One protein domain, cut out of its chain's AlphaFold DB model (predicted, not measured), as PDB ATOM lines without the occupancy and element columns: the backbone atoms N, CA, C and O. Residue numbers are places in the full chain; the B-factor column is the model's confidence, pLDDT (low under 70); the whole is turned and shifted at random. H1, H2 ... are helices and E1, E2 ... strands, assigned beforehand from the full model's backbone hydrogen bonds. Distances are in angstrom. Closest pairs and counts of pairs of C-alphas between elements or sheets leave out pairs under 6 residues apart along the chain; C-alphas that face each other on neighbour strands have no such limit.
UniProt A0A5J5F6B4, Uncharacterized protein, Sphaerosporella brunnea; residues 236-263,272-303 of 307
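Overview. This is residues 236 to 263 and 272 to 303 of the 307 residues of an uncharacterized protein of Sphaerosporella brunnea (UniProt A0A5J5F6B4). Two short helices, H1 and H2, meet near their first residues in a corner of about a right angle, and strands E2 and E3 lie near each other across from that corner, forming no sheet together. The short strand E1 lies at another side, with its closest approach to H1. The printed part has 60 residues, with three named strands and two named helices in the order E1, H1, E2, H2, E3, a mixed class of helices and strands. It is compact and rounded, with a radius of gyration of the C-alphas of 11.6 A and spans of 33 by 25 by 19 A.

Along the chain. E1 covers residues 236 to 238 and begins at C-alpha 236 (26.461, 3.271, 25.573). H1, residues 243 to 253, is 15.2 A long from first to last C-alpha. E2 is residues 275 to 279, 12.5 A. H2 is residues 282 to 290, 11.7 A. E3, residues 296 to 302, is 19.4 A long and ends at C-alpha 302 (25.625, -0.577, 46.879).

Arrangement. H1 and H2 touch, closest at the C-alphas of Phe 243 and Asp 282, 5.0 A apart, and their lines are about perpendicular at 88 degrees. The closest C-alphas of E2 and H2 are those of Leu 279 and Trp 285, 6.4 A apart. Those of E1 and H1 are Val 237 and Val 246, 7.1 A apart. E2 and E3 are near each other, with 9 pairs of C-alphas within 10 A. H1 and E3 are apart. E1, E2 and E3 pair with no named strand. In H1 and H2 every O i to N i+4 pair is within hydrogen-bond range.

Size, cuts and confidence. The C-alphas of Thr 257 and Gly 272 are the two farthest apart, 35.1 A. Residues 264 to 271 are not printed, and C-alphas 263 and 272 are 22.3 A apart across this cut, in the link from H1 to E2. The links E1 to H1, E2 to H2 and H2 to E3 are tight. The mean pLDDT of the printed part is 92.7, and no printed residue is under 70.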
ATOM      1  N   VAL A 236      26.591   4.379  26.522       95.94
ATOM      2  CA  VAL A 236      26.461   3.271  25.573       95.94
ATOM      3  C   VAL A 236      27.743   2.460  25.634       95.94
ATOM      4  O   VAL A 236      28.833   3.012  25.488       95.94
ATOM      5  N   VAL A 237      27.611   1.159  25.862       96.31
ATOM      6  CA  VAL A 237      28.741   0.234  25.988       96.31
ATOM      7  C   VAL A 237      28.601  -0.873  24.955       96.31
ATOM      8  O   VAL A 237      27.494  -1.345  24.699       96.31
ATOM      9  N   THR A 238      29.709  -1.283  24.343       97.12
ATOM     10  CA  THR A 238      29.717  -2.397  23.391       97.12
ATOM     11  C   THR A 238      29.667  -3.738  24.129       97.12
ATOM     12  O   THR A 238      30.270  -3.898  25.191       97.12
ATOM     13  N   ARG A 239      28.930  -4.715  23.594       97.00
ATOM     14  CA  ARG A 239      28.747  -6.044  24.220       97.00
ATOM     15  C   ARG A 239      30.035  -6.870  24.258       97.00
ATOM     16  O   ARG A 239      30.227  -7.701  25.140       97.00
ATOM     17  N   ASP A 240      30.945  -6.618  23.327       97.25
ATOM     18  CA  ASP A 240      32.253  -7.267  23.270       97.25
ATOM     19  C   ASP A 240      33.232  -6.744  24.337       97.25
ATOM     20  O   ASP A 240      34.220  -7.426  24.636       97.25
ATOM     21  N   ALA A 241      32.948  -5.584  24.946       97.19
ATOM     22  CA  ALA A 241      33.824  -4.953  25.921       97.19
ATOM     23  C   ALA A 241      34.037  -5.855  27.149       97.19
ATOM     24  O   ALA A 241      33.077  -6.408  27.683       97.19
ATOM     25  N   PRO A 242      35.275  -5.984  27.655       97.44
ATOM     26  CA  PRO A 242      35.531  -6.690  28.903       97.44
ATOM     27  C   PRO A 242      35.028  -5.881  30.108       97.44
ATOM     28  O   PRO A 242      35.070  -4.644  30.103       97.44
ATOM     29  N   PHE A 243      34.623  -6.569  31.176       96.50
ATOM     30  CA  PHE A 243      33.985  -5.977  32.353       96.50
ATOM     31  C   PHE A 243      34.826  -4.876  32.992       96.50
ATOM     32  O   PHE A 243      34.288  -3.833  33.342       96.50
ATOM     33  N   HIS A 244      36.149  -5.038  33.091       95.19
ATOM     34  CA  HIS A 244      37.007  -4.019  33.708       95.19
ATOM     35  C   HIS A 244      36.922  -2.650  33.004       95.19
ATOM     36  O   HIS A 244      37.017  -1.618  33.668       95.19
ATOM     37  N   ARG A 245      36.700  -2.612  31.678       96.00
ATOM     38  CA  ARG A 245      36.496  -1.352  30.938       96.00
ATOM     39  C   ARG A 245      35.135  -0.745  31.245       96.00
ATOM     40  O   ARG A 245      35.040   0.464  31.441       96.00
ATOM     41  N   VAL A 246      34.106  -1.586  31.325       96.06
ATOM     42  CA  VAL A 246      32.747  -1.173  31.695       96.06
ATOM     43  C   VAL A 246      32.735  -0.614  33.114       96.06
ATOM     44  O   VAL A 246      32.271   0.501  33.329       96.06
ATOM     45  N   TYR A 247      33.338  -1.334  34.059       95.00
ATOM     46  CA  TYR A 247      33.483  -0.931  35.452       95.00
ATOM     47  C   TYR A 247      34.227   0.400  35.583       95.00
ATOM     48  O   TYR A 247      33.749   1.307  36.263       95.00
ATOM     49  N   LEU A 248      35.366   0.566  34.899       93.31
ATOM     50  CA  LEU A 248      36.118   1.823  34.915       93.31
ATOM     51  C   LEU A 248      35.278   2.982  34.363       93.31
ATOM     52  O   LEU A 248      35.236   4.058  34.954       93.31
ATOM     53  N   ARG A 249      34.565   2.768  33.252       94.88
ATOM     54  CA  ARG A 249      33.728   3.814  32.657       94.88
ATOM     55  C   ARG A 249      32.574   4.210  33.576       94.88
ATOM     56  O   ARG A 249      32.350   5.397  33.788       94.88
ATOM     57  N   VAL A 250      31.884   3.223  34.141       93.88
ATOM     58  CA  VAL A 250      30.781   3.421  35.086       93.88
ATOM     59  C   VAL A 250      31.260   4.132  36.349       93.88
ATOM     60  O   VAL A 250      30.623   5.079  36.789       93.88
ATOM     61  N   THR A 251      32.387   3.720  36.930       92.75
ATOM     62  CA  THR A 251      32.922   4.344  38.153       92.75
ATOM     63  C   THR A 251      33.350   5.792  37.936       92.75
ATOM     64  O   THR A 251      33.078   6.625  38.803       92.75
ATOM     65  N   LEU A 252      33.945   6.113  36.781       91.69
ATOM     66  CA  LEU A 252      34.264   7.490  36.392       91.69
ATOM     67  C   LEU A 252      32.999   8.343  36.252       91.69
ATOM     68  O   LEU A 252      32.917   9.413  36.857       91.69
ATOM     69  N   GLU A 253      31.997   7.848  35.523       91.56
ATOM     70  CA  GLU A 253      30.722   8.550  35.328       91.56
ATOM     71  C   GLU A 253      29.986   8.751  36.660       91.56
ATOM     72  O   GLU A 253      29.406   9.803  36.944       91.56
ATOM     73  N   LEU A 254      30.073   7.747  37.536       89.44
ATOM     74  CA  LEU A 254      29.448   7.784  38.843       89.44
ATOM     75  C   LEU A 254      30.245   8.584  39.891       89.44
ATOM     76  O   LEU A 254      29.735   8.796  40.998       89.44
ATOM     77  N   LYS A 255      31.449   9.071  39.550       91.19
ATOM     78  CA  LYS A 255      32.411   9.717  40.463       91.19
ATOM     79  C   LYS A 255      32.678   8.877  41.722       91.19
ATOM     80  O   LYS A 255      32.787   9.403  42.829       91.19
ATOM     81  N   LEU A 256      32.756   7.557  41.560       89.12
ATOM     82  CA  LEU A 256      32.996   6.629  42.661       89.12
ATOM     83  C   LEU A 256      34.466   6.693  43.081       89.12
ATOM     84  O   LEU A 256      35.364   6.377  42.307       89.12
ATOM     85  N   THR A 257      34.714   7.103  44.324       82.81
ATOM     86  CA  THR A 257      36.071   7.282  44.870       82.81
ATOM     87  C   THR A 257      36.648   6.007  45.479       82.81
ATOM     88  O   THR A 257      37.854   5.916  45.714       82.81
ATOM     89  N   THR A 258      35.805   5.010  45.747       77.62
ATOM     90  CA  THR A 258      36.189   3.782  46.442       77.62
ATOM     91  C   THR A 258      36.085   2.566  45.526       77.62
ATOM     92  O   THR A 258      35.083   2.325  44.858       77.62
ATOM     93  N   TYR A 259      37.116   1.726  45.570       75.44
ATOM     94  CA  TYR A 259      37.172   0.422  44.895       75.44
ATOM     95  C   TYR A 259      36.268  -0.640  45.549       75.44
ATOM     96  O   TYR A 259      36.270  -1.796  45.144       75.44
ATOM     97  N   ARG A 260      35.532  -0.273  46.607       80.25
ATOM     98  CA  ARG A 260      34.658  -1.181  47.365       80.25
ATOM     99  C   ARG A 260      33.209  -1.167  46.887       80.25
ATOM    100  O   ARG A 260      32.410  -1.946  47.394       80.25
ATOM    101  N   ASN A 261      32.874  -0.295  45.946       86.25
ATOM    102  CA  ASN A 261      31.516  -0.176  45.441       86.25
ATOM    103  C   ASN A 261      31.153  -1.402  44.612       86.25
ATOM    104  O   ASN A 261      31.866  -1.753  43.665       86.25
ATOM    105  N   ARG A 262      30.035  -2.030  44.976       91.44
ATOM    106  CA  ARG A 262      29.423  -3.096  44.189       91.44
ATOM    107  C   ARG A 262      28.432  -2.464  43.222       91.44
ATOM    108  O   ARG A 262      27.634  -1.612  43.615       91.44
ATOM    109  N   LEU A 263      28.520  -2.859  41.958       94.12
ATOM    110  CA  LEU A 263      27.583  -2.420  40.934       94.12
ATOM    111  C   LEU A 263      26.431  -3.419  40.884       94.12
ATOM    112  O   LEU A 263      26.653  -4.616  40.721       94.12
ATOM    113  N   GLY A 272       8.478 -10.103  31.563       79.25
ATOM    114  CA  GLY A 272       8.691 -10.955  32.738       79.25
ATOM    115  C   GLY A 272       9.085 -10.212  34.021       79.25
ATOM    116  O   GLY A 272       9.076  -8.979  34.065       79.25
ATOM    117  N   PRO A 273       9.390 -10.956  35.104       82.62
ATOM    118  CA  PRO A 273       9.874 -10.367  36.341       82.62
ATOM    119  C   PRO A 273      11.259  -9.757  36.120       82.62
ATOM    120  O   PRO A 273      12.188 -10.407  35.635       82.62
ATOM    121  N   SER A 274      11.406  -8.497  36.512       89.56
ATOM    122  CA  SER A 274      12.688  -7.810  36.455       89.56
ATOM    123  C   SER A 274      13.752  -8.561  37.246       89.56
ATOM    124  O   SER A 274      13.512  -9.025  38.360       89.56
ATOM    125  N   SER A 275      14.949  -8.646  36.675       92.75
ATOM    126  CA  SER A 275      16.059  -9.393  37.262       92.75
ATOM    127  C   SER A 275      17.153  -8.448  37.751       92.75
ATOM    128  O   SER A 275      17.486  -7.466  37.082       92.75
ATOM    129  N   LEU A 276      17.718  -8.750  38.920       94.62
ATOM    130  CA  LEU A 276      18.808  -7.997  39.539       94.62
ATOM    131  C   LEU A 276      20.087  -8.840  39.528       94.62
ATOM    132  O   LEU A 276      20.077  -9.994  39.949       94.62
ATOM    133  N   PHE A 277      21.192  -8.257  39.076       95.69
ATOM    134  CA  PHE A 277      22.484  -8.924  38.947       95.69
ATOM    135  C   PHE A 277      23.568  -8.150  39.691       95.69
ATOM    136  O   PHE A 277      23.640  -6.924  39.601       95.69
ATOM    137  N   ASN A 278      24.459  -8.863  40.380       95.56
ATOM    138  CA  ASN A 278      25.678  -8.278  40.932       95.56
ATOM    139  C   ASN A 278      26.776  -8.264  39.858       95.56
ATOM    140  O   ASN A 278      27.251  -9.312  39.425       95.56
ATOM    141  N   LEU A 279      27.165  -7.075  39.409       95.31
ATOM    142  CA  LEU A 279      28.231  -6.878  38.433       95.31
ATOM    143  C   LEU A 279      29.581  -6.789  39.148       95.31
ATOM    144  O   LEU A 279      30.085  -5.699  39.424       95.31
ATOM    145  N   ASP A 280      30.165  -7.944  39.445       94.31
ATOM    146  CA  ASP A 280      31.442  -8.063  40.150       94.31
ATOM    147  C   ASP A 280      32.567  -8.684  39.309       94.31
ATOM    148  O   ASP A 280      33.743  -8.487  39.623       94.31
ATOM    149  N   CYS A 281      32.238  -9.402  38.231       95.06
ATOM    150  CA  CYS A 281      33.231 -10.039  37.377       95.06
ATOM    151  C   CYS A 281      32.819 -10.174  35.901       95.06
ATOM    152  O   CYS A 281      31.659  -9.994  35.520       95.06
ATOM    153  N   ASP A 282      33.799 -10.542  35.063       96.62
ATOM    154  CA  ASP A 282      33.616 -10.763  33.622       96.62
ATOM    155  C   ASP A 282      32.539 -11.810  33.310       96.62
ATOM    156  O   ASP A 282      31.811 -11.643  32.339       96.62
ATOM    157  N   LYS A 283      32.382 -12.856  34.134       97.00
ATOM    158  CA  LYS A 283      31.381 -13.917  33.913       97.00
ATOM    159  C   LYS A 283      29.953 -13.361  33.932       97.00
ATOM    160  O   LYS A 283      29.174 -13.640  33.023       97.00
ATOM    161  N   THR A 284      29.616 -12.551  34.937       96.75
ATOM    162  CA  THR A 284      28.274 -11.959  35.060       96.75
ATOM    163  C   THR A 284      28.022 -10.924  33.971       96.75
ATOM    164  O   THR A 284      26.943 -10.898  33.382       96.75
ATOM    165  N   TRP A 285      29.036 -10.113  33.651       97.12
ATOM    166  CA  TRP A 285      28.951  -9.165  32.544       97.12
ATOM    167  C   TRP A 285      28.738  -9.865  31.198       97.12
ATOM    168  O   TRP A 285      27.827  -9.485  30.473       97.12
ATOM    169  N   ARG A 286      29.514 -10.912  30.884       97.56
ATOM    170  CA  ARG A 286      29.360 -11.701  29.652       97.56
ATOM    171  C   ARG A 286      27.967 -12.295  29.538       97.56
ATOM    172  O   ARG A 286      27.321 -12.096  28.523       97.56
ATOM    173  N   ARG A 287      27.439 -12.890  30.612       96.62
ATOM    174  CA  ARG A 287      26.068 -13.422  30.622       96.62
ATOM    175  C   ARG A 287      25.021 -12.366  30.239       96.62
ATOM    176  O   ARG A 287      24.093 -12.678  29.502       96.62
ATOM    177  N   LEU A 288      25.168 -11.128  30.717       95.94
ATOM    178  CA  LEU A 288      24.284 -10.013  30.351       95.94
ATOM    179  C   LEU A 288      24.541  -9.499  28.928       95.94
ATOM    180  O   LEU A 288      23.597  -9.159  28.218       95.94
ATOM    181  N   ALA A 289      25.806  -9.440  28.516       96.56
ATOM    182  CA  ALA A 289      26.224  -8.991  27.194       96.56
ATOM    183  C   ALA A 289      25.877  -9.979  26.073       96.56
ATOM    184  O   ALA A 289      25.680  -9.550  24.936       96.56
ATOM    185  N   ASP A 290      25.757 -11.266  26.385       96.31
ATOM    186  CA  ASP A 290      25.380 -12.320  25.444       96.31
ATOM    187  C   ASP A 290      23.848 -12.434  25.313       96.31
ATOM    188  O   ASP A 290      23.344 -12.827  24.262       96.31
ATOM    189  N   ASP A 291      23.075 -12.015  26.326       94.81
ATOM    190  CA  ASP A 291      21.610 -12.008  26.251       94.81
ATOM    191  C   ASP A 291      21.120 -10.862  25.350       94.81
ATOM    192  O   ASP A 291      21.094  -9.685  25.725       94.81
ATOM    193  N   SER A 292      20.740 -11.181  24.111       92.81
ATOM    194  CA  SER A 292      20.261 -10.213  23.111       92.81
ATOM    195  C   SER A 292      18.994  -9.458  23.525       92.81
ATOM    196  O   SER A 292      18.671  -8.434  22.924       92.81
ATOM    197  N   ARG A 293      18.271  -9.935  24.545       91.88
ATOM    198  CA  ARG A 293      17.070  -9.269  25.069       91.88
ATOM    199  C   ARG A 293      17.423  -8.076  25.957       91.88
ATOM    200  O   ARG A 293      16.632  -7.145  26.074       91.88
ATOM    201  N   VAL A 294      18.624  -8.060  26.534       94.44
ATOM    202  CA  VAL A 294      19.101  -6.978  27.405       94.44
ATOM    203  C   VAL A 294      19.538  -5.776  26.565       94.44
ATOM    204  O   VAL A 294      20.690  -5.651  26.158       94.44
ATOM    205  N   GLN A 295      18.611  -4.867  26.274       94.69
ATOM    206  CA  GLN A 295      18.917  -3.644  25.512       94.69
ATOM    207  C   GLN A 295      19.364  -2.490  26.413       94.69
ATOM    208  O   GLN A 295      20.136  -1.622  26.000       94.69
ATOM    209  N   SER A 296      18.881  -2.482  27.657       94.88
ATOM    210  CA  SER A 296      19.222  -1.460  28.634       94.88
ATOM    211  C   SER A 296      19.408  -2.033  30.028       94.88
ATOM    212  O   SER A 296      18.706  -2.966  30.406       94.88
ATOM    213  N   LEU A 297      20.314  -1.430  30.791       95.56
ATOM    214  CA  LEU A 297      20.567  -1.735  32.194       95.56
ATOM    215  C   LEU A 297      20.329  -0.485  33.034       95.56
ATOM    216  O   LEU A 297      20.738   0.606  32.641       95.56
ATOM    217  N   LEU A 298      19.709  -0.649  34.196       95.00
ATOM    218  CA  LEU A 298      19.677   0.360  35.249       95.00
ATOM    219  C   LEU A 298      20.735  -0.013  36.285       95.00
ATOM    220  O   LEU A 298      20.655  -1.072  36.903       95.00
ATOM    221  N   LEU A 299      21.758   0.823  36.436       95.25
ATOM    222  CA  LEU A 299      22.838   0.596  37.385       95.25
ATOM    223  C   LEU A 299      22.602   1.347  38.688       95.25
ATOM    224  O   LEU A 299      22.503   2.575  38.691       95.25
ATOM    225  N   GLY A 300      22.605   0.591  39.780       92.75
ATOM    226  CA  GLY A 300      22.697   1.087  41.145       92.75
ATOM    227  C   GLY A 300      24.071   0.801  41.746       92.75
ATOM    228  O   GLY A 300      24.807  -0.082  41.296       92.75
ATOM    229  N   VAL A 301      24.421   1.546  42.791       91.56
ATOM    230  CA  VAL A 301      25.635   1.312  43.581       91.56
ATOM    231  C   VAL A 301      25.225   0.906  44.979       91.56
ATOM    232  O   VAL A 301      24.466   1.624  45.626       91.56
ATOM    233  N   THR A 302      25.756  -0.212  45.468       91.12
ATOM    234  CA  THR A 302      25.625  -0.577  46.879       91.12
ATOM    235  C   THR A 302      26.950  -0.393  47.596       91.12
ATOM    236  O   THR A 302      28.005  -0.877  47.171       91.12
ATOM    237  N   ASN A 303      26.887   0.339  48.707       81.88
ATOM    238  CA  ASN A 303      27.983   0.403  49.656       81.88
ATOM    239  C   ASN A 303      27.961  -0.902  50.457       81.88
ATOM    240  O   ASN A 303      26.931  -1.198  51.066       81.88
TER     241      ASN A 303